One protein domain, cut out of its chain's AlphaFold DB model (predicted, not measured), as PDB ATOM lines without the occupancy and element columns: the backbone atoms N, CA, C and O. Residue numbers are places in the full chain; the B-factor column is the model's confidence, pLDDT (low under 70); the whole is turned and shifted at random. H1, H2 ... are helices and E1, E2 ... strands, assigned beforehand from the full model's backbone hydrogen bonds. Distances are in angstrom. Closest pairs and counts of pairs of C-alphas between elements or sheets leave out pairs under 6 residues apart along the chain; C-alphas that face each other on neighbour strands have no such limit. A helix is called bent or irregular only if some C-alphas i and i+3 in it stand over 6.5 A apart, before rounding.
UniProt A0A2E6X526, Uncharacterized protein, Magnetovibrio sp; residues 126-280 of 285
ATOM      1  N   LYS A 126      -9.795 -32.843  25.954       98.12
ATOM      2  CA  LYS A 126      -9.742 -31.399  25.707       98.12
ATOM      3  C   LYS A 126      -9.210 -30.603  26.902       98.12
ATOM      4  O   LYS A 126      -8.525 -29.604  26.702       98.12
ATOM      5  N   ALA A 127      -9.501 -31.039  28.126       98.38
ATOM      6  CA  ALA A 127      -8.994 -30.386  29.324       98.38
ATOM      7  C   ALA A 127      -7.474 -30.535  29.453       98.38
ATOM      8  O   ALA A 127      -6.786 -29.565  29.770       98.38
ATOM      9  N   GLU A 128      -6.950 -31.719  29.133       98.38
ATOM     10  CA  GLU A 128      -5.508 -31.973  29.081       98.38
ATOM     11  C   GLU A 128      -4.839 -31.172  27.963       98.38
ATOM     12  O   GLU A 128      -3.816 -30.535  28.193       98.38
ATOM     13  N   GLU A 129      -5.436 -31.126  26.767       98.56
ATOM     14  CA  GLU A 129      -4.939 -30.310  25.653       98.56
ATOM     15  C   GLU A 129      -4.808 -28.833  26.035       98.56
ATOM     16  O   GLU A 129      -3.775 -28.220  25.763       98.56
ATOM     17  N   LEU A 130      -5.843 -28.256  26.660       98.50
ATOM     18  CA  LEU A 130      -5.819 -26.860  27.099       98.50
ATOM     19  C   LEU A 130      -4.723 -26.631  28.139       98.50
ATOM     20  O   LEU A 130      -3.971 -25.665  28.024       98.50
ATOM     21  N   TYR A 131      -4.583 -27.522  29.118       98.38
ATOM     22  CA  TYR A 131      -3.537 -27.394  30.131       98.38
ATOM     23  C   TYR A 131      -2.130 -27.539  29.527       98.38
ATOM     24  O   TYR A 131      -1.243 -26.734  29.809       98.38
ATOM     25  N   ASN A 132      -1.948 -28.459  28.577       98.50
ATOM     26  CA  ASN A 132      -0.689 -28.656  27.855       98.50
ATOM     27  C   ASN A 132      -0.255 -27.438  27.026       98.50
ATOM     28  O   ASN A 132       0.945 -27.236  26.806       98.50
ATOM     29  N   LEU A 133      -1.191 -26.576  26.605       98.44
ATOM     30  CA  LEU A 133      -0.837 -25.303  25.975       98.44
ATOM     31  C   LEU A 133      -0.026 -24.406  26.915       98.44
ATOM     32  O   LEU A 133       0.871 -23.715  26.429       98.44
ATOM     33  N   LEU A 134      -0.292 -24.431  28.225       98.25
ATOM     34  CA  LEU A 134       0.447 -23.634  29.206       98.25
ATOM     35  C   LEU A 134       1.910 -24.079  29.275       98.25
ATOM     36  O   LEU A 134       2.803 -23.245  29.126       98.25
ATOM     37  N   TYR A 135       2.159 -25.389  29.368       96.56
ATOM     38  CA  TYR A 135       3.517 -25.942  29.349       96.56
ATOM     39  C   TYR A 135       4.262 -25.613  28.057       96.56
ATOM     40  O   TYR A 135       5.395 -25.130  28.101       96.56
ATOM     41  N   LYS A 136       3.613 -25.800  26.899       98.06
ATOM     42  CA  LYS A 136       4.217 -25.514  25.587       98.06
ATOM     43  C   LYS A 136       4.665 -24.054  25.452       98.06
ATOM     44  O   LYS A 136       5.684 -23.789  24.820       98.06
ATOM     45  N   HIS A 137       3.926 -23.120  26.052       97.81
ATOM     46  CA  HIS A 137       4.249 -21.689  26.032       97.81
ATOM     47  C   HIS A 137       5.020 -21.237  27.283       97.81
ATOM     48  O   HIS A 137       5.184 -20.040  27.494       97.81
ATOM     49  N   LYS A 138       5.516 -22.180  28.100       97.12
ATOM     50  CA  LYS A 138       6.290 -21.920  29.325       97.12
ATOM     51  C   LYS A 138       5.559 -21.006  30.327       97.12
ATOM     52  O   LYS A 138       6.203 -20.295  31.098       97.12
ATOM     53  N   ILE A 139       4.225 -21.044  30.345       97.75
ATOM     54  CA  ILE A 139       3.401 -20.295  31.297       97.75
ATOM     55  C   ILE A 139       3.442 -21.012  32.644       97.75
ATOM     56  O   ILE A 139       2.845 -22.071  32.814       97.75
ATOM     57  N   LYS A 140       4.165 -20.428  33.604       95.50
ATOM     58  CA  LYS A 140       4.290 -20.973  34.967       95.50
ATOM     59  C   LYS A 140       3.196 -20.493  35.912       95.50
ATOM     60  O   LYS A 140       2.913 -21.168  36.894       95.50
ATOM     61  N   LYS A 141       2.645 -19.302  35.654       97.06
ATOM     62  CA  LYS A 141       1.607 -18.692  36.482       97.06
ATOM     63  C   LYS A 141       0.469 -18.156  35.630       97.06
ATOM     64  O   LYS A 141       0.711 -17.510  34.610       97.06
ATOM     65  N   TYR A 142      -0.757 -18.402  36.066       98.44
ATOM     66  CA  TYR A 142      -1.966 -17.909  35.426       98.44
ATOM     67  C   TYR A 142      -3.121 -17.794  36.422       98.44
ATOM     68  O   TYR A 142      -3.114 -18.373  37.512       98.44
ATOM     69  N   ILE A 143      -4.129 -17.034  36.021       98.50
ATOM     70  CA  ILE A 143      -5.338 -16.776  36.792       98.50
ATOM     71  C   ILE A 143      -6.529 -17.237  35.972       98.50
ATOM     72  O   ILE A 143      -6.659 -16.872  34.801       98.50
ATOM     73  N   PHE A 144      -7.421 -18.004  36.590       98.62
ATOM     74  CA  PHE A 144      -8.717 -18.299  35.995       98.62
ATOM     75  C   PHE A 144      -9.723 -17.215  36.402       98.62
ATOM     76  O   PHE A 144      -9.962 -16.991  37.589       98.62
ATOM     77  N   VAL A 145     -10.317 -16.537  35.420       98.06
ATOM     78  CA  VAL A 145     -11.328 -15.491  35.625       98.06
ATOM     79  C   VAL A 145     -12.586 -15.848  34.850       98.06
ATOM     80  O   VAL A 145     -12.550 -16.000  33.634       98.06
ATOM     81  N   HIS A 146     -13.729 -15.880  35.528       97.62
ATOM     82  CA  HIS A 146     -15.040 -15.918  34.890       97.62
ATOM     83  C   HIS A 146     -15.925 -14.807  35.454       97.62
ATOM     84  O   HIS A 146     -16.574 -14.965  36.489       97.62
ATOM     85  N   ASN A 147     -15.940 -13.676  34.753       95.81
ATOM     86  CA  ASN A 147     -16.559 -12.423  35.186       95.81
ATOM     87  C   ASN A 147     -17.844 -12.066  34.430       95.81
ATOM     88  O   ASN A 147     -18.293 -10.924  34.488       95.81
ATOM     89  N   THR A 148     -18.418 -13.010  33.692       93.44
ATOM     90  CA  THR A 148     -19.625 -12.807  32.887       93.44
ATOM     91  C   THR A 148     -20.776 -13.661  33.400       93.44
ATOM     92  O   THR A 148     -20.581 -14.790  33.841       93.44
ATOM     93  N   ALA A 149     -21.987 -13.136  33.285       88.50
ATOM     94  CA  ALA A 149     -23.244 -13.843  33.476       88.50
ATOM     95  C   ALA A 149     -24.128 -13.658  32.230       88.50
ATOM     96  O   ALA A 149     -23.755 -12.962  31.284       88.50
ATOM     97  N   SER A 150     -25.328 -14.243  32.229       81.44
ATOM     98  CA  SER A 150     -26.314 -14.029  31.157       81.44
ATOM     99  C   SER A 150     -26.708 -12.557  30.983       81.44
ATOM    100  O   SER A 150     -27.137 -12.165  29.905       81.44
ATOM    101  N   THR A 151     -26.536 -11.743  32.026       83.38
ATOM    102  CA  THR A 151     -26.825 -10.303  32.038       83.38
ATOM    103  C   THR A 151     -25.629  -9.432  31.642       83.38
ATOM    104  O   THR A 151     -25.721  -8.212  31.732       83.38
ATOM    105  N   GLY A 152     -24.501 -10.024  31.231       89.69
ATOM    106  CA  GLY A 152     -23.292  -9.299  30.828       89.69
ATOM    107  C   GLY A 152     -22.135  -9.426  31.821       89.69
ATOM    108  O   GLY A 152     -22.013 -10.421  32.536       89.69
ATOM    109  N   ILE A 153     -21.241  -8.437  31.825       92.25
ATOM    110  CA  ILE A 153     -20.054  -8.413  32.692       92.25
ATOM    111  C   ILE A 153     -20.482  -8.073  34.124       92.25
ATOM    112  O   ILE A 153     -21.098  -7.038  34.356       92.25
ATOM    113  N   VAL A 154     -20.132  -8.934  35.078       91.25
ATOM    114  CA  VAL A 154     -20.429  -8.754  36.507       91.25
ATOM    115  C   VAL A 154     -19.386  -7.877  37.190       91.25
ATOM    116  O   VAL A 154     -19.732  -7.011  37.987       91.25
ATOM    117  N   PHE A 155     -18.109  -8.076  36.862       92.38
ATOM    118  CA  PHE A 155     -17.019  -7.259  37.386       92.38
ATOM    119  C   PHE A 155     -15.943  -7.026  36.316       92.38
ATOM    120  O   PHE A 155     -15.627  -7.937  35.541       92.38
ATOM    121  N   PRO A 156     -15.353  -5.821  36.239       92.44
ATOM    122  CA  PRO A 156     -14.271  -5.552  35.304       92.44
ATOM    123  C   PRO A 156     -12.967  -6.191  35.792       92.44
ATOM    124  O   PRO A 156     -12.621  -6.104  36.967       92.44
ATOM    125  N   THR A 157     -12.178  -6.770  34.890       91.50
ATOM    126  CA  THR A 157     -10.880  -7.379  35.239       91.50
ATOM    127  C   THR A 157      -9.911  -6.372  35.869       91.50
ATOM    128  O   THR A 157      -9.219  -6.712  36.823       91.50
ATOM    129  N   LYS A 158      -9.972  -5.095  35.451       92.38
ATOM    130  CA  LYS A 158      -9.194  -3.990  36.043       92.38
ATOM    131  C   LYS A 158      -9.405  -3.834  37.553       92.38
ATOM    132  O   LYS A 158      -8.486  -3.427  38.257       92.38
ATOM    133  N   TYR A 159     -10.600  -4.156  38.059       91.88
ATOM    134  CA  TYR A 159     -10.868  -4.147  39.499       91.88
ATOM    135  C   TYR A 159     -10.014  -5.197  40.218       91.88
ATOM    136  O   TYR A 159      -9.382  -4.891  41.225       91.88
ATOM    137  N   VAL A 160      -9.962  -6.418  39.677       93.38
ATOM    138  CA  VAL A 160      -9.159  -7.521  40.228       93.38
ATOM    139  C   VAL A 160      -7.670  -7.184  40.160       93.38
ATOM    140  O   VAL A 160      -6.966  -7.363  41.150       93.38
ATOM    141  N   GLU A 161      -7.216  -6.634  39.031       94.50
ATOM    142  CA  GLU A 161      -5.834  -6.178  38.843       94.50
ATOM    143  C   GLU A 161      -5.421  -5.176  39.934       94.50
ATOM    144  O   GLU A 161      -4.435  -5.402  40.634       94.50
ATOM    145  N   LYS A 162      -6.227  -4.127  40.160       94.62
ATOM    146  CA  LYS A 162      -5.959  -3.104  41.183       94.62
ATOM    147  C   LYS A 162      -6.033  -3.667  42.606       94.62
ATOM    148  O   LYS A 162      -5.123  -3.441  43.397       94.62
ATOM    149  N   LYS A 163      -7.113  -4.379  42.948       94.38
ATOM    150  CA  LYS A 163      -7.382  -4.834  44.325       94.38
ATOM    151  C   LYS A 163      -6.347  -5.833  44.836       94.38
ATOM    152  O   LYS A 163      -6.027  -5.815  46.019       94.38
ATOM    153  N   TYR A 164      -5.839  -6.688  43.955       94.94
ATOM    154  CA  TYR A 164      -4.901  -7.753  44.316       94.94
ATOM    155  C   TYR A 164      -3.473  -7.493  43.823       94.94
ATOM    156  O   TYR A 164      -2.648  -8.401  43.886       94.94
ATOM    157  N   ASN A 165      -3.184  -6.275  43.342       95.38
ATOM    158  CA  ASN A 165      -1.884  -5.872  42.802       95.38
ATOM    159  C   ASN A 165      -1.338  -6.868  41.758       95.38
ATOM    160  O   ASN A 165      -0.206  -7.343  41.850       95.38
ATOM    161  N   ILE A 166      -2.181  -7.239  40.791       95.44
ATOM    162  CA  ILE A 166      -1.835  -8.198  39.737       95.44
ATOM    163  C   ILE A 166      -1.455  -7.442  38.466       95.44
ATOM    164  O   ILE A 166      -2.262  -6.688  37.926       95.44
ATOM    165  N   ASN A 167      -0.261  -7.726  37.939       92.44
ATOM    166  CA  ASN A 167       0.175  -7.242  36.636       92.44
ATOM    167  C   ASN A 167      -0.179  -8.246  35.529       92.44
ATOM    168  O   ASN A 167       0.386  -9.338  35.430       92.44
ATOM    169  N   LYS A 168      -1.104  -7.855  34.654       89.00
ATOM    170  CA  LYS A 168      -1.583  -8.677  33.538       89.00
ATOM    171  C   LYS A 168      -0.551  -8.895  32.422       89.00
ATOM    172  O   LYS A 168      -0.685  -9.850  31.658       89.00
ATOM    173  N   ASN A 169       0.497  -8.072  32.379       88.38
ATOM    174  CA  ASN A 169       1.636  -8.264  31.475       88.38
ATOM    175  C   ASN A 169       2.568  -9.393  31.951       88.38
ATOM    176  O   ASN A 169       3.359  -9.916  31.173       88.38
ATOM    177  N   GLU A 170       2.476  -9.791  33.223       92.00
ATOM    178  CA  GLU A 170       3.336 -10.819  33.822       92.00
ATOM    179  C   GLU A 170       2.614 -12.156  34.001       92.00
ATOM    180  O   GLU A 170       3.243 -13.214  33.952       92.00
ATOM    181  N   ILE A 171       1.292 -12.128  34.191       95.94
ATOM    182  CA  ILE A 171       0.484 -13.310  34.500       95.94
ATOM    183  C   ILE A 171      -0.625 -13.467  33.461       95.94
ATOM    184  O   ILE A 171      -1.374 -12.529  33.191       95.94
ATOM    185  N   LEU A 172      -0.764 -14.676  32.908       97.88
ATOM    186  CA  LEU A 172      -1.816 -14.991  31.944       97.88
ATOM    187  C   LEU A 172      -3.191 -15.051  32.631       97.88
ATOM    188  O   LEU A 172      -3.387 -15.794  33.588       97.88
ATOM    189  N   PHE A 173      -4.170 -14.335  32.094       98.06
ATOM    190  CA  PHE A 173      -5.573 -14.408  32.484       98.06
ATOM    191  C   PHE A 173      -6.298 -15.329  31.508       98.06
ATOM    192  O   PHE A 173      -6.372 -15.059  30.307       98.06
ATOM    193  N   ILE A 174      -6.869 -16.407  32.031       98.56
ATOM    194  CA  ILE A 174      -7.687 -17.342  31.268       98.56
ATOM    195  C   ILE A 174      -9.146 -17.067  31.599       98.56
ATOM    196  O   ILE A 174      -9.583 -17.284  32.729       98.56
ATOM    197  N   ASN A 175      -9.900 -16.609  30.601       98.19
ATOM    198  CA  ASN A 175     -11.347 -16.476  30.682       98.19
ATOM    199  C   ASN A 175     -12.005 -17.343  29.595       98.19
ATOM    200  O   ASN A 175     -11.634 -17.244  28.424       98.19
ATOM    201  N   PRO A 176     -12.972 -18.201  29.960       97.69
ATOM    202  CA  PRO A 176     -13.544 -19.174  29.033       97.69
ATOM    203  C   PRO A 176     -14.487 -18.544  27.994       97.69
ATOM    204  O   PRO A 176     -14.810 -19.175  26.984       97.69
ATOM    205  N   CYS A 177     -14.954 -17.316  28.224       96.12
ATOM    206  CA  CYS A 177     -15.938 -16.632  27.389       96.12
ATOM    207  C   CYS A 177     -15.286 -15.677  26.385       96.12
ATOM    208  O   CYS A 177     -15.698 -15.639  25.223       96.12
ATOM    209  N   ILE A 178     -14.280 -14.916  26.819       95.81
ATOM    210  CA  ILE A 178     -13.650 -13.852  26.029       95.81
ATOM    211  C   ILE A 178     -12.138 -13.807  26.250       95.81
ATOM    212  O   ILE A 178     -11.644 -14.179  27.311       95.81
ATOM    213  N   THR A 179     -11.397 -13.301  25.262       96.31
ATOM    214  CA  THR A 179     -10.014 -12.881  25.509       96.31
ATOM    215  C   THR A 179     -10.024 -11.603  26.338       96.31
ATOM    216  O   THR A 179     -10.849 -10.715  26.130       96.31
ATOM    217  N   MET A 180      -9.113 -11.537  27.303       94.69
ATOM    218  CA  MET A 180      -8.929 -10.367  28.152       94.69
ATOM    219  C   MET A 180      -7.914  -9.388  27.565       94.69
ATOM    220  O   MET A 180      -7.674  -8.351  28.167       94.69
ATOM    221  N   TYR A 181      -7.298  -9.711  26.437       95.62
ATOM    222  CA  TYR A 181      -6.123  -9.026  25.925       95.62
ATOM    223  C   TYR A 181      -6.439  -8.275  24.635       95.62
ATOM    224  O   TYR A 181      -7.305  -8.692  23.864       95.62
ATOM    225  N   ASP A 182      -5.724  -7.179  24.393       95.12
ATOM    226  CA  ASP A 182      -5.768  -6.481  23.109       95.12
ATOM    227  C   ASP A 182      -4.930  -7.233  22.072       95.12
ATOM    228  O   ASP A 182      -4.003  -7.955  22.421       95.12
ATOM    229  N   LYS A 183      -5.207  -7.039  20.778       96.50
ATOM    230  CA  LYS A 183      -4.529  -7.773  19.687       96.50
ATOM    231  C   LYS A 183      -3.001  -7.656  19.688       96.50
ATOM    232  O   LYS A 183      -2.335  -8.546  19.172       96.50
ATOM    233  N   ASN A 184      -2.469  -6.562  20.231       96.06
ATOM    234  CA  ASN A 184      -1.033  -6.294  20.285       96.06
ATOM    235  C   ASN A 184      -0.359  -6.899  21.531       96.06
ATOM    236  O   ASN A 184       0.858  -6.811  21.663       96.06
ATOM    237  N   ASP A 185      -1.130  -7.480  22.452       95.94
ATOM    238  CA  ASP A 185      -0.610  -8.078  23.677       95.94
ATOM    239  C   ASP A 185      -0.000  -9.471  23.407       95.94
ATOM    240  O   ASP A 185      -0.624 -10.286  22.712       95.94
ATOM    241  N   PRO A 186       1.176  -9.806  23.978       95.00
ATOM    242  CA  PRO A 186       1.816 -11.112  23.798       95.00
ATOM    243  C   PRO A 186       0.939 -12.321  24.167       95.00
ATOM    244  O   PRO A 186       1.115 -13.410  23.611       95.00
ATOM    245  N   TYR A 187      -0.018 -12.158  25.084       96.94
ATOM    246  CA  TYR A 187      -0.930 -13.216  25.513       96.94
ATOM    247  C   TYR A 187      -2.218 -13.304  24.690       96.94
ATOM    248  O   TYR A 187      -3.010 -14.231  24.902       96.94
ATOM    249  N   TYR A 188      -2.452 -12.413  23.726       97.44
ATOM    250  CA  TYR A 188      -3.686 -12.400  22.937       97.44
ATOM    251  C   TYR A 188      -3.941 -13.719  22.196       97.44
ATOM    252  O   TYR A 188      -4.962 -14.376  22.417       97.44
ATOM    253  N   GLU A 189      -2.987 -14.160  21.375       98.06
ATOM    254  CA  GLU A 189      -3.147 -15.383  20.576       98.06
ATOM    255  C   GLU A 189      -3.225 -16.642  21.445       98.06
ATOM    256  O   GLU A 189      -3.926 -17.600  21.109       98.06
ATOM    257  N   LEU A 190      -2.539 -16.646  22.591       98.25
ATOM    258  CA  LEU A 190      -2.612 -17.755  23.534       98.25
ATOM    259  C   LEU A 190      -3.968 -17.787  24.249       98.25
ATOM    260  O   LEU A 190      -4.638 -18.817  24.219       98.25
ATOM    261  N   SER A 191      -4.407 -16.672  24.837       97.81
ATOM    262  CA  SER A 191      -5.679 -16.572  25.572       97.81
ATOM    263  C   SER A 191      -6.888 -16.922  24.703       97.81
ATOM    264  O   SER A 191      -7.796 -17.617  25.158       97.81
ATOM    265  N   LYS A 192      -6.877 -16.541  23.420       98.19
ATOM    266  CA  LYS A 192      -7.936 -16.878  22.458       98.19
ATOM    267  C   LYS A 192      -8.148 -18.390  22.321       98.19
ATOM    268  O   LYS A 192      -9.293 -18.830  22.181       98.19
ATOM    269  N   LYS A 193      -7.082 -19.197  22.429       98.38
ATOM    270  CA  LYS A 193      -7.161 -20.671  22.382       98.38
ATOM    271  C   LYS A 193      -7.923 -21.268  23.561       98.38
ATOM    272  O   LYS A 193      -8.369 -22.404  23.444       98.38
ATOM    273  N   PHE A 194      -8.110 -20.524  24.650       98.38
ATOM    274  CA  PHE A 194      -8.880 -20.940  25.822       98.38
ATOM    275  C   PHE A 194     -10.327 -20.442  25.804       98.38
ATOM    276  O   PHE A 194     -11.000 -20.562  26.812       98.38
ATOM    277  N   THR A 195     -10.825 -19.870  24.708       97.56
ATOM    278  CA  THR A 195     -12.212 -19.380  24.654       97.56
ATOM    279  C   THR A 195     -13.152 -20.402  24.014       97.56
ATOM    280  O   THR A 195     -12.754 -21.152  23.122       97.56
ATOM    281  N   LYS A 196     -14.424 -20.397  24.436       95.81
ATOM    282  CA  LYS A 196     -15.549 -21.121  23.803       95.81
ATOM    283  C   LYS A 196     -15.450 -22.655  23.794       95.81
ATOM    284  O   LYS A 196     -16.094 -23.307  22.973       95.81
ATOM    285  N   HIS A 197     -14.701 -23.245  24.724       96.75
ATOM    286  CA  HIS A 197     -14.759 -24.691  24.989       96.75
ATOM    287  C   HIS A 197     -15.906 -25.057  25.926       96.75
ATOM    288  O   HIS A 197     -16.511 -24.188  26.562       96.75
ATOM    289  N   SER A 198     -16.201 -26.352  26.026       95.19
ATOM    290  CA  SER A 198     -17.192 -26.844  26.977       95.19
ATOM    291  C   SER A 198     -16.764 -26.590  28.420       95.19
ATOM    292  O   SER A 198     -15.579 -26.469  28.732       95.19
ATOM    293  N   LEU A 199     -17.742 -26.527  29.318       94.38
ATOM    294  CA  LEU A 199     -17.524 -26.185  30.722       94.38
ATOM    295  C   LEU A 199     -16.506 -27.116  31.404       94.38
ATOM    296  O   LEU A 199     -15.579 -26.636  32.053       94.38
ATOM    297  N   ILE A 200     -16.609 -28.433  31.192       96.62
ATOM    298  CA  ILE A 200     -15.686 -29.388  31.825       96.62
ATOM    299  C   ILE A 200     -14.293 -29.419  31.192       96.62
ATOM    300  O   ILE A 200     -13.350 -29.893  31.824       96.62
ATOM    301  N   SER A 201     -14.115 -28.840  29.998       97.88
ATOM    302  CA  SER A 201     -12.783 -28.671  29.402       97.88
ATOM    303  C   SER A 201     -11.875 -27.775  30.256       97.88
ATOM    304  O   SER A 201     -10.659 -27.838  30.139       97.88
ATOM    305  N   TYR A 202     -12.428 -26.970  31.166       98.31
ATOM    306  CA  TYR A 202     -11.637 -26.122  32.061       98.31
ATOM    307  C   TYR A 202     -11.321 -26.775  33.408       98.31
ATOM    308  O   TYR A 202     -10.671 -26.139  34.231       98.31
ATOM    309  N   LYS A 203     -11.734 -28.030  33.650       97.75
ATOM    310  CA  LYS A 203     -11.501 -28.736  34.925       97.75
ATOM    311  C   LYS A 203     -10.038 -28.647  35.376       97.75
ATOM    312  O   LYS A 203      -9.768 -28.222  36.493       97.75
ATOM    313  N   VAL A 204      -9.101 -29.027  34.503       98.38
ATOM    314  CA  VAL A 204      -7.662 -29.063  34.828       98.38
ATOM    315  C   VAL A 204      -7.097 -27.650  34.998       98.38
ATOM    316  O   VAL A 204      -6.359 -27.407  35.948       98.38
ATOM    317  N   ILE A 205      -7.513 -26.707  34.145       98.69
ATOM    318  CA  ILE A 205      -7.148 -25.284  34.248       98.69
ATOM    319  C   ILE A 205      -7.572 -24.701  35.600       98.69
ATOM    320  O   ILE A 205      -6.809 -23.996  36.241       98.69
ATOM    321  N   ILE A 206      -8.789 -24.990  36.057       98.38
ATOM    322  CA  ILE A 206      -9.296 -24.442  37.319       98.38
ATOM    323  C   ILE A 206      -8.569 -25.072  38.510       98.38
ATOM    324  O   ILE A 206      -8.154 -24.338  39.399       98.38
ATOM    325  N   LYS A 207      -8.355 -26.399  38.514       97.56
ATOM    326  CA  LYS A 207      -7.637 -27.086  39.608       97.56
ATOM    327  C   LYS A 207      -6.236 -26.509  39.855       97.56
ATOM    328  O   LYS A 207      -5.845 -26.374  41.007       97.56
ATOM    329  N   ASN A 208      -5.524 -26.162  38.781       98.19
ATOM    330  CA  ASN A 208      -4.106 -25.783  38.802       98.19
ATOM    331  C   ASN A 208      -3.873 -24.260  38.690       98.19
ATOM    332  O   ASN A 208      -2.756 -23.832  38.391       98.19
ATOM    333  N   ALA A 209      -4.914 -23.428  38.799       98.50
ATOM    334  CA  ALA A 209      -4.769 -21.978  38.687       98.50
ATOM    335  C   ALA A 209      -4.066 -21.400  39.924       98.50
ATOM    336  O   ALA A 209      -4.265 -21.884  41.035       98.50
ATOM    337  N   ASN A 210      -3.288 -20.323  39.767       98.19
ATOM    338  CA  ASN A 210      -2.665 -19.660  40.921       98.19
ATOM    339  C   ASN A 210      -3.673 -18.841  41.723       98.19
ATOM    340  O   ASN A 210      -3.553 -18.752  42.939       98.19
ATOM    341  N   LYS A 211      -4.654 -18.251  41.036       98.31
ATOM    342  CA  LYS A 211      -5.794 -17.548  41.629       98.31
ATOM    343  C   LYS A 211      -7.040 -17.822  40.799       98.31
ATOM    344  O   LYS A 211      -6.951 -17.990  39.576       98.31
ATOM    345  N   ILE A 212      -8.196 -17.820  41.451       98.44
ATOM    346  CA  ILE A 212      -9.492 -18.040  40.808       98.44
ATOM    347  C   ILE A 212     -10.428 -16.897  41.178       98.44
ATOM    348  O   ILE A 212     -10.669 -16.650  42.354       98.44
ATOM    349  N   PHE A 213     -10.997 -16.237  40.173       97.56
ATOM    350  CA  PHE A 213     -12.034 -15.223  40.352       97.56
ATOM    351  C   PHE A 213     -13.263 -15.618  39.546       97.56
ATOM    352  O   PHE A 213     -13.227 -15.664  38.315       97.56
ATOM    353  N   VAL A 214     -14.369 -15.892  40.222       96.25
ATOM    354  CA  VAL A 214     -15.615 -16.310  39.572       96.25
ATOM    355  C   VAL A 214     -16.785 -15.460  40.047       96.25
ATOM    356  O   VAL A 214     -16.797 -14.963  41.164       96.25
ATOM    357  N   THR A 215     -17.782 -15.285  39.187       92.75
ATOM    358  CA  THR A 215     -19.126 -14.847  39.590       92.75
ATOM    359  C   THR A 215     -20.023 -16.056  39.856       92.75
ATOM    360  O   THR A 215     -19.642 -17.190  39.564       92.75
ATOM    361  N   ASP A 216     -21.232 -15.815  40.348       87.19
ATOM    362  CA  ASP A 216     -22.345 -16.764  40.448       87.19
ATOM    363  C   ASP A 216     -22.730 -17.402  39.094       87.19
ATOM    364  O   ASP A 216     -23.688 -17.027  38.417       87.19
ATOM    365  N   SER A 217     -21.950 -18.399  38.678       90.69
ATOM    366  CA  SER A 217     -22.059 -19.058  37.380       90.69
ATOM    367  C   SER A 217     -21.932 -20.579  37.472       90.69
ATOM    368  O   SER A 217     -21.633 -21.164  38.515       90.69
ATOM    369  N   SER A 218     -22.101 -21.244  36.329       91.94
ATOM    370  CA  SER A 218     -21.832 -22.675  36.196       91.94
ATOM    371  C   SER A 218     -20.356 -23.034  36.426       91.94
ATOM    372  O   SER A 218     -20.081 -24.117  36.941       91.94
ATOM    373  N   PHE A 219     -19.416 -22.128  36.125       95.19
ATOM    374  CA  PHE A 219     -17.999 -22.294  36.466       95.19
ATOM    375  C   PHE A 219     -17.768 -22.249  37.970       95.19
ATOM    376  O   PHE A 219     -17.015 -23.074  38.472       95.19
ATOM    377  N   MET A 220     -18.453 -21.360  38.693       93.75
ATOM    378  CA  MET A 220     -18.417 -21.345  40.157       93.75
ATOM    379  C   MET A 220     -18.999 -22.641  40.736       93.75
ATOM    380  O   MET A 220     -18.344 -23.281  41.554       93.75
ATOM    381  N   CYS A 221     -20.147 -23.106  40.227       91.94
ATOM    382  CA  CYS A 221     -20.741 -24.383  40.643       91.94
ATOM    383  C   CYS A 221     -19.811 -25.583  40.404       91.94
ATOM    384  O   CYS A 221     -19.857 -26.556  41.153       91.94
ATOM    385  N   MET A 222     -18.993 -25.549  39.349       94.94
ATOM    386  CA  MET A 222     -17.974 -26.568  39.109       94.94
ATOM    387  C   MET A 222     -16.782 -26.387  40.057       94.94
ATOM    388  O   MET A 222     -16.374 -27.352  40.689       94.94
ATOM    389  N   ALA A 223     -16.252 -25.167  40.188       94.81
ATOM    390  CA  ALA A 223     -15.029 -24.867  40.928       94.81
ATOM    391  C   ALA A 223     -15.120 -25.226  42.417       94.81
ATOM    392  O   ALA A 223     -14.217 -25.887  42.919       94.81
ATOM    393  N   ILE A 224     -16.235 -24.917  43.093       91.19
ATOM    394  CA  ILE A 224     -16.448 -25.299  44.509       91.19
ATOM    395  C   ILE A 224     -16.412 -26.816  44.742       91.19
ATOM    396  O   ILE A 224     -16.293 -27.291  45.870       91.19
ATOM    397  N   ASN A 225     -16.568 -27.594  43.669       90.75
ATOM    398  CA  ASN A 225     -16.569 -29.038  43.741       90.75
ATOM    399  C   ASN A 225     -15.207 -29.675  43.422       90.75
ATOM    400  O   ASN A 225     -15.068 -30.891  43.575       90.75
ATOM    401  N   LEU A 226     -14.220 -28.888  42.993       92.69
ATOM    402  CA  LEU A 226     -12.900 -29.367  42.601       92.69
ATOM    403  C   LEU A 226     -11.901 -29.290  43.760       92.69
ATOM    404  O   LEU A 226     -11.950 -28.394  44.596       92.69
ATOM    405  N   GLU A 227     -10.937 -30.205  43.744       92.31
ATOM    406  CA  GLU A 227      -9.741 -30.150  44.588       92.31
ATOM    407  C   GLU A 227      -8.759 -29.125  44.014       92.31
ATOM    408  O   GLU A 227      -7.827 -29.468  43.284       92.31
ATOM    409  N   ILE A 228      -9.049 -27.848  44.236       94.69
ATOM    410  CA  ILE A 228      -8.216 -26.739  43.773       94.69
ATOM    411  C   ILE A 228      -6.943 -26.663  44.627       94.69
ATOM    412  O   ILE A 228      -6.997 -26.773  45.852       94.69
ATOM    413  N   GLU A 229      -5.798 -26.451  43.981       94.81
ATOM    414  CA  GLU A 229      -4.491 -26.424  44.647       94.81
ATOM    415  C   GLU A 229      -4.229 -25.118  45.409       94.81
ATOM    416  O   GLU A 229      -3.612 -25.132  46.472       94.81
ATOM    417  N   THR A 230      -4.703 -23.988  44.881       95.69
ATOM    418  CA  THR A 230      -4.509 -22.669  45.496       95.69
ATOM    419  C   THR A 230      -5.578 -22.350  46.547       95.69
ATOM    420  O   THR A 230      -6.761 -22.569  46.285       95.69
ATOM    421  N   PRO A 231      -5.226 -21.739  47.693       94.44
ATOM    422  CA  PRO A 231      -6.212 -21.159  48.605       94.44
ATOM    423  C   PRO A 231      -6.782 -19.822  48.098       94.44
ATOM    424  O   PRO A 231      -7.719 -19.282  48.678       94.44
ATOM    425  N   GLU A 232      -6.234 -19.256  47.019       96.56
ATOM    426  CA  GLU A 232      -6.603 -17.928  46.519       96.56
ATOM    427  C   GLU A 232      -7.828 -17.981  45.589       96.56
ATOM    428  O   GLU A 232      -7.754 -17.721  44.380       96.56
ATOM    429  N   CYS A 233      -8.969 -18.347  46.174       96.25
ATOM    430  CA  CYS A 233     -10.255 -18.489  45.503       96.25
ATOM    431  C   CYS A 233     -11.214 -17.368  45.912       96.25
ATOM    432  O   CYS A 233     -11.471 -17.155  47.096       96.25
ATOM    433  N   TYR A 234     -11.784 -16.670  44.931       94.81
ATOM    434  CA  TYR A 234     -12.617 -15.494  45.159       94.81
ATOM    435  C   TYR A 234     -13.925 -15.566  44.382       94.81
ATOM    436  O   TYR A 234     -13.944 -15.918  43.195       94.81
ATOM    437  N   ILE A 235     -15.010 -15.166  45.041       92.56
ATOM    438  CA  ILE A 235     -16.315 -14.975  44.414       92.56
ATOM    439  C   ILE A 235     -16.695 -13.495  44.417       92.56
ATOM    440  O   ILE A 235     -16.606 -12.812  45.435       92.56
ATOM    441  N   LEU A 236     -17.099 -12.994  43.254       91.62
ATOM    442  CA  LEU A 236     -17.573 -11.627  43.070       91.62
ATOM    443  C   LEU A 236     -19.028 -11.699  42.634       91.62
ATOM    444  O   LEU A 236     -19.334 -11.992  41.478       91.62
ATOM    445  N   SER A 237     -19.913 -11.483  43.596       83.19
ATOM    446  CA  SER A 237     -21.354 -11.519  43.385       83.19
ATOM    447  C   SER A 237     -21.818 -10.284  42.612       83.19
ATOM    448  O   SER A 237     -21.254  -9.195  42.736       83.19
ATOM    449  N   ARG A 238     -22.893 -10.435  41.834       77.88
ATOM    450  CA  ARG A 238     -23.564  -9.302  41.187       77.88
ATOM    451  C   ARG A 238     -23.994  -8.274  42.243       77.88
ATOM    452  O   ARG A 238     -24.577  -8.675  43.254       77.88
ATOM    453  N   PRO A 239     -23.765  -6.966  42.021       65.38
ATOM    454  CA  PRO A 239     -24.313  -5.946  42.894       65.38
ATOM    455  C   PRO A 239     -25.826  -5.951  42.668       65.38
ATOM    456  O   PRO A 239     -26.316  -5.544  41.615       65.38
ATOM    457  N   TYR A 240     -26.586  -6.487  43.619       57.91
ATOM    458  CA  TYR A 240     -28.044  -6.448  43.563       57.91
ATOM    459  C   TYR A 240     -28.499  -5.011  43.860       57.91
ATOM    460  O   TYR A 240     -28.799  -4.669  44.999       57.91
ATOM    461  N   GLY A 241     -28.505  -4.153  42.835       43.31
ATOM    462  CA  GLY A 241     -28.886  -2.745  42.935       43.31
ATOM    463  C   GLY A 241     -29.745  -2.287  41.755       43.31
ATOM    464  O   GLY A 241     -29.301  -2.328  40.614       43.31
ATOM    465  N   HIS A 242     -30.959  -1.815  42.073       36.91
ATOM    466  CA  HIS A 242     -31.862  -0.973  41.257       36.91
ATOM    467  C   HIS A 242     -32.866  -1.596  40.265       36.91
ATOM    468  O   HIS A 242     -33.336  -0.893  39.377       36.91
ATOM    469  N   GLY A 243     -33.313  -2.846  40.451       35.56
ATOM    470  CA  GLY A 243     -34.421  -3.370  39.622       35.56
ATOM    471  C   GLY A 243     -35.308  -4.475  40.200       35.56
ATOM    472  O   GLY A 243     -36.355  -4.753  39.630       35.56
ATOM    473  N   GLN A 244     -34.946  -5.100  41.324       39.88
ATOM    474  CA  GLN A 244     -35.823  -6.052  42.017       39.88
ATOM    475  C   GLN A 244     -36.342  -5.418  43.306       39.88
ATOM    476  O   GLN A 244     -35.776  -5.581  44.382       39.88
ATOM    477  N   THR A 245     -37.432  -4.669  43.179       36.19
ATOM    478  CA  THR A 245     -38.212  -4.078  44.278       36.19
ATOM    479  C   THR A 245     -39.004  -5.106  45.097       36.19
ATOM    480  O   THR A 245     -39.701  -4.725  46.030       36.19
ATOM    481  N   CYS A 246     -38.884  -6.408  44.824       41.78
ATOM    482  CA  CYS A 246     -39.686  -7.440  45.494       41.78
ATOM    483  C   CYS A 246     -39.114  -7.928  46.837       41.78
ATOM    484  O   CYS A 246     -39.665  -8.843  47.438       41.78
ATOM    485  N   LEU A 247     -38.015  -7.356  47.332       40.94
ATOM    486  CA  LEU A 247     -37.435  -7.732  48.620       40.94
ATOM    487  C   LEU A 247     -37.299  -6.479  49.494       40.94
ATOM    488  O   LEU A 247     -36.384  -5.676  49.326       40.94
ATOM    489  N   LYS A 248     -38.268  -6.292  50.402       37.31
ATOM    490  CA  LYS A 248     -38.324  -5.192  51.380       37.31
ATOM    491  C   LYS A 248     -36.998  -5.038  52.142       37.31
ATOM    492  O   LYS A 248     -36.286  -6.015  52.379       37.31
ATOM    493  N   LYS A 249     -36.723  -3.805  52.598       38.06
ATOM    494  CA  LYS A 249     -35.703  -3.476  53.614       38.06
ATOM    495  C   LYS A 249     -35.756  -4.517  54.743       38.06
ATOM    496  O   LYS A 249     -36.724  -4.547  55.493       38.06
ATOM    497  N   GLY A 250     -34.745  -5.381  54.814       41.38
ATOM    498  CA  GLY A 250     -34.667  -6.497  55.767       41.38
ATOM    499  C   GLY A 250     -34.405  -7.861  55.121       41.38
ATOM    500  O   GLY A 250     -33.887  -8.756  55.782       41.38
ATOM    501  N   ALA A 251     -34.670  -8.024  53.823       39.75
ATOM    502  CA  ALA A 251     -34.261  -9.212  53.088       39.75
ATOM    503  C   ALA A 251     -32.756  -9.146  52.794       39.75
ATOM    504  O   ALA A 251     -32.305  -8.487  51.857       39.75
ATOM    505  N   THR A 252     -31.961  -9.818  53.622       38.84
ATOM    506  CA  THR A 252     -30.528  -9.994  53.392       38.84
ATOM    507  C   THR A 252     -30.292 -10.598  52.005       38.84
ATOM    508  O   THR A 252     -30.773 -11.691  51.701       38.84
ATOM    509  N   HIS A 253     -29.585  -9.824  51.180       45.62
ATOM    510  CA  HIS A 253     -28.926 -10.136  49.914       45.62
ATOM    511  C   HIS A 253     -28.981 -11.616  49.508       45.62
ATOM    512  O   HIS A 253     -28.370 -12.466  50.146       45.62
ATOM    513  N   MET A 254     -29.629 -11.933  48.386       41.69
ATOM    514  CA  MET A 254     -29.589 -13.281  47.798       41.69
ATOM    515  C   MET A 254     -28.146 -13.767  47.534       41.69
ATOM    516  O   MET A 254     -27.891 -14.964  47.611       41.69
ATOM    517  N   GLY A 255     -27.196 -12.843  47.314       45.66
ATOM    518  CA  GLY A 255     -25.755 -13.131  47.267       45.66
ATOM    519  C   GLY A 255     -25.192 -13.694  48.580       45.66
ATOM    520  O   GLY A 255     -24.480 -14.691  48.553       45.66
ATOM    521  N   LEU A 256     -25.628 -13.167  49.734       46.84
ATOM    522  CA  LEU A 256     -25.300 -13.723  51.056       46.84
ATOM    523  C   LEU A 256     -26.008 -15.059  51.311       46.84
ATOM    524  O   LEU A 256     -25.533 -15.873  52.097       46.84
ATOM    525  N   LYS A 257     -27.150 -15.317  50.659       53.62
ATOM    526  CA  LYS A 257     -27.938 -16.525  50.927       53.62
ATOM    527  C   LYS A 257     -27.301 -17.794  50.392       53.62
ATOM    528  O   LYS A 257     -27.506 -18.813  51.023       53.62
ATOM    529  N   ASN A 258     -26.506 -17.752  49.323       53.84
ATOM    530  CA  ASN A 258     -25.749 -18.920  48.854       53.84
ATOM    531  C   ASN A 258     -24.337 -19.004  49.453       53.84
ATOM    532  O   ASN A 258     -23.689 -20.034  49.284       53.84
ATOM    533  N   ALA A 259     -23.897 -17.980  50.207       60.22
ATOM    534  CA  ALA A 259     -22.615 -17.987  50.919       60.22
ATOM    535  C   ALA A 259     -22.414 -19.268  51.725       60.22
ATOM    536  O   ALA A 259     -21.312 -19.794  51.801       60.22
ATOM    537  N   HIS A 260     -23.517 -19.817  52.233       61.78
ATOM    538  CA  HIS A 260     -23.548 -21.056  52.978       61.78
ATOM    539  C   HIS A 260     -22.857 -22.232  52.249       61.78
ATOM    540  O   HIS A 260     -22.111 -22.958  52.897       61.78
ATOM    541  N   ILE A 261     -23.004 -22.378  50.922       65.44
ATOM    542  CA  ILE A 261     -22.448 -23.508  50.142       65.44
ATOM    543  C   ILE A 261     -20.911 -23.493  50.128       65.44
ATOM    544  O   ILE A 261     -20.281 -24.548  50.091       65.44
ATOM    545  N   TRP A 262     -20.306 -22.304  50.112       65.69
ATOM    546  CA  TRP A 262     -18.850 -22.112  50.047       65.69
ATOM    547  C   TRP A 262     -18.262 -21.528  51.336       65.69
ATOM    548  O   TRP A 262     -17.096 -21.137  51.351       65.69
ATOM    549  N   SER A 263     -19.064 -21.469  52.399       62.88
ATOM    550  CA  SER A 263     -18.649 -21.107  53.754       62.88
ATOM    551  C   SER A 263     -18.356 -22.350  54.589       62.88
ATOM    552  O   SER A 263     -18.864 -23.436  54.305       62.88
ATOM    553  N   ASP A 264     -17.646 -22.155  55.697       60.16
ATOM    554  CA  ASP A 264     -17.275 -23.208  56.655       60.16
ATOM    555  C   ASP A 264     -18.466 -23.979  57.242       60.16
ATOM    556  O   ASP A 264     -18.297 -25.074  57.775       60.16
ATOM    557  N   LYS A 265     -19.694 -23.453  57.112       60.72
ATOM    558  CA  LYS A 265     -20.917 -24.070  57.642       60.72
ATOM    559  C   LYS A 265     -21.163 -25.493  57.110       60.72
ATOM    560  O   LYS A 265     -21.853 -26.258  57.780       60.72
ATOM    561  N   TYR A 266     -20.629 -25.847  55.936       59.72
ATOM    562  CA  TYR A 266     -20.880 -27.142  55.294       59.72
ATOM    563  C   TYR A 266     -19.600 -27.938  54.960       59.72
ATOM    564  O   TYR A 266     -19.632 -28.813  54.107       59.72
ATOM    565  N   ILE A 267     -18.453 -27.712  55.611       60.34
ATOM    566  CA  ILE A 267     -17.271 -28.574  55.383       60.34
ATOM    567  C   ILE A 267     -17.492 -29.923  56.097       60.34
ATOM    568  O   ILE A 267     -17.369 -30.010  57.313       60.34
ATOM    569  N   PHE A 268     -17.875 -30.972  55.355       57.50
ATOM    570  CA  PHE A 268     -18.329 -32.254  55.941       57.50
ATOM    571  C   PHE A 268     -17.390 -33.446  55.763       57.50
ATOM    572  O   PHE A 268     -17.772 -34.569  56.090       57.50
ATOM    573  N   ASN A 269     -16.195 -33.249  55.210       58.78
ATOM    574  CA  ASN A 269     -15.226 -34.333  55.128       58.78
ATOM    575  C   ASN A 269     -13.797 -33.787  55.107       58.78
ATOM    576  O   ASN A 269     -13.406 -33.158  54.122       58.78
ATOM    577  N   ASP A 270     -13.024 -34.085  56.151       61.38
ATOM    578  CA  ASP A 270     -11.598 -33.746  56.246       61.38
ATOM    579  C   ASP A 270     -10.762 -34.425  55.143       61.38
ATOM    580  O   ASP A 270      -9.654 -33.988  54.833       61.38
ATOM    581  N   GLU A 271     -11.289 -35.479  54.511       66.62
ATOM    582  CA  GLU A 271     -10.596 -36.210  53.448       66.62
ATOM    583  C   GLU A 271     -10.577 -35.456  52.109       66.62
ATOM    584  O   GLU A 271      -9.648 -35.642  51.319       66.62
ATOM    585  N   ILE A 272     -11.577 -34.607  51.821       66.44
ATOM    586  CA  ILE A 272     -11.653 -33.912  50.526       66.44
ATOM    587  C   ILE A 272     -11.110 -32.494  50.664       66.44
ATOM    588  O   ILE A 272     -11.764 -31.605  51.207       66.44
ATOM    589  N   LYS A 273      -9.933 -32.260  50.078       67.62
ATOM    590  CA  LYS A 273      -9.265 -30.953  50.039       67.62
ATOM    591  C   LYS A 273     -10.002 -29.988  49.107       67.62
ATOM    592  O   LYS A 273      -9.662 -29.867  47.931       67.62
ATOM    593  N   ARG A 274     -11.036 -29.320  49.615       80.19
ATOM    594  CA  ARG A 274     -11.796 -28.286  48.894       80.19
ATOM    595  C   ARG A 274     -11.395 -26.907  49.398       80.19
ATOM    596  O   ARG A 274     -11.094 -26.740  50.575       80.19
ATOM    597  N   GLN A 275     -11.404 -25.927  48.500       87.81
ATOM    598  CA  GLN A 275     -11.024 -24.555  48.824       87.81
ATOM    599  C   GLN A 275     -12.245 -23.710  49.175       87.81
ATOM    600  O   GLN A 275     -13.300 -23.828  48.545       87.81
ATOM    601  N   ILE A 276     -12.070 -22.828  50.157       86.94
ATOM    602  CA  ILE A 276     -13.057 -21.821  50.544       86.94
ATOM    603  C   ILE A 276     -12.973 -20.658  49.553       86.94
ATOM    604  O   ILE A 276     -11.886 -20.174  49.236       86.94
ATOM    605  N   PHE A 277     -14.123 -20.192  49.067       90.12
ATOM    606  CA  PHE A 277     -14.183 -19.022  48.192       90.12
ATOM    607  C   PHE A 277     -14.461 -17.771  49.023       90.12
ATOM    608  O   PHE A 277     -15.525 -17.634  49.624       90.12
ATOM    609  N   THR A 278     -13.514 -16.836  49.021       90.50
ATOM    610  CA  THR A 278     -13.651 -15.552  49.714       90.50
ATOM    611  C   THR A 278     -14.567 -14.626  48.915       90.50
ATOM    612  O   THR A 278     -14.291 -14.324  47.751       90.50
ATOM    613  N   GLU A 279     -15.653 -14.150  49.526       88.50
ATOM    614  CA  GLU A 279     -16.526 -13.159  48.896       88.50
ATOM    615  C   GLU A 279     -15.856 -11.781  48.835       88.50
ATOM    616  O   GLU A 279     -15.271 -11.296  49.806       88.50
ATOM    617  N   VAL A 280     -15.946 -11.139  47.672       88.44
ATOM    618  CA  VAL A 280     -15.350  -9.830  47.420       88.44
ATOM    619  C   VAL A 280     -16.444  -8.810  47.147       88.44
ATOM    620  O   VAL A 280     -17.113  -8.842  46.116       88.44
TER     621      VAL A 280
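AT A GLANCE: This is residues 126 to 280 of the 285 residues of an uncharacterized protein of Magnetovibrio sp (UniProt A0A2E6X526). There is little regular structure: a small parallel sheet, in order E2 E1 E3 E4, has H4 and H5 over one face, and residues 241 to 252 stick out. Under half of the 155 printed residues are in the seven named helices and four named strands; the class is mixed. The whole is compact, with radius of gyration of the C-alphas 16.4 A, spanning 52 by 40 by 30 A.

IN THESE COORDINATES: H1, residues 126 to 136, 15.1 A, begins at C-alpha (-9.742, -31.399, 25.707). E1 is 142 to 146, H2 157 to 163, E2 172 to 174, H3 188 to 192, H4 199 to 207, E3 211 to 214, H5 218 to 223, E4 233 to 235, H6 254 to 257 and H7 259 to 262, ending at (-18.850, -22.112, 50.047).

HOW THE PARTS SIT: Between E1 and E3, N 146 and O 213 are 2.8 A apart. H4, irregular with C-alphas 201 and 204 7.5 A apart, touches H1; C-alphas 127 and 201 are closest, 4.2 A. H2 and H3 only graze the sheet; H6 and H7 are not on it. In H4, 2 of 5 O i to N i+4 pairs are within hydrogen-bond range, and 5 of 6 O i to N i+3.

THE WHOLE: Links E2 to H3 and E4 to H6 are long. Residues 239 to 273 have pLDDT under 70.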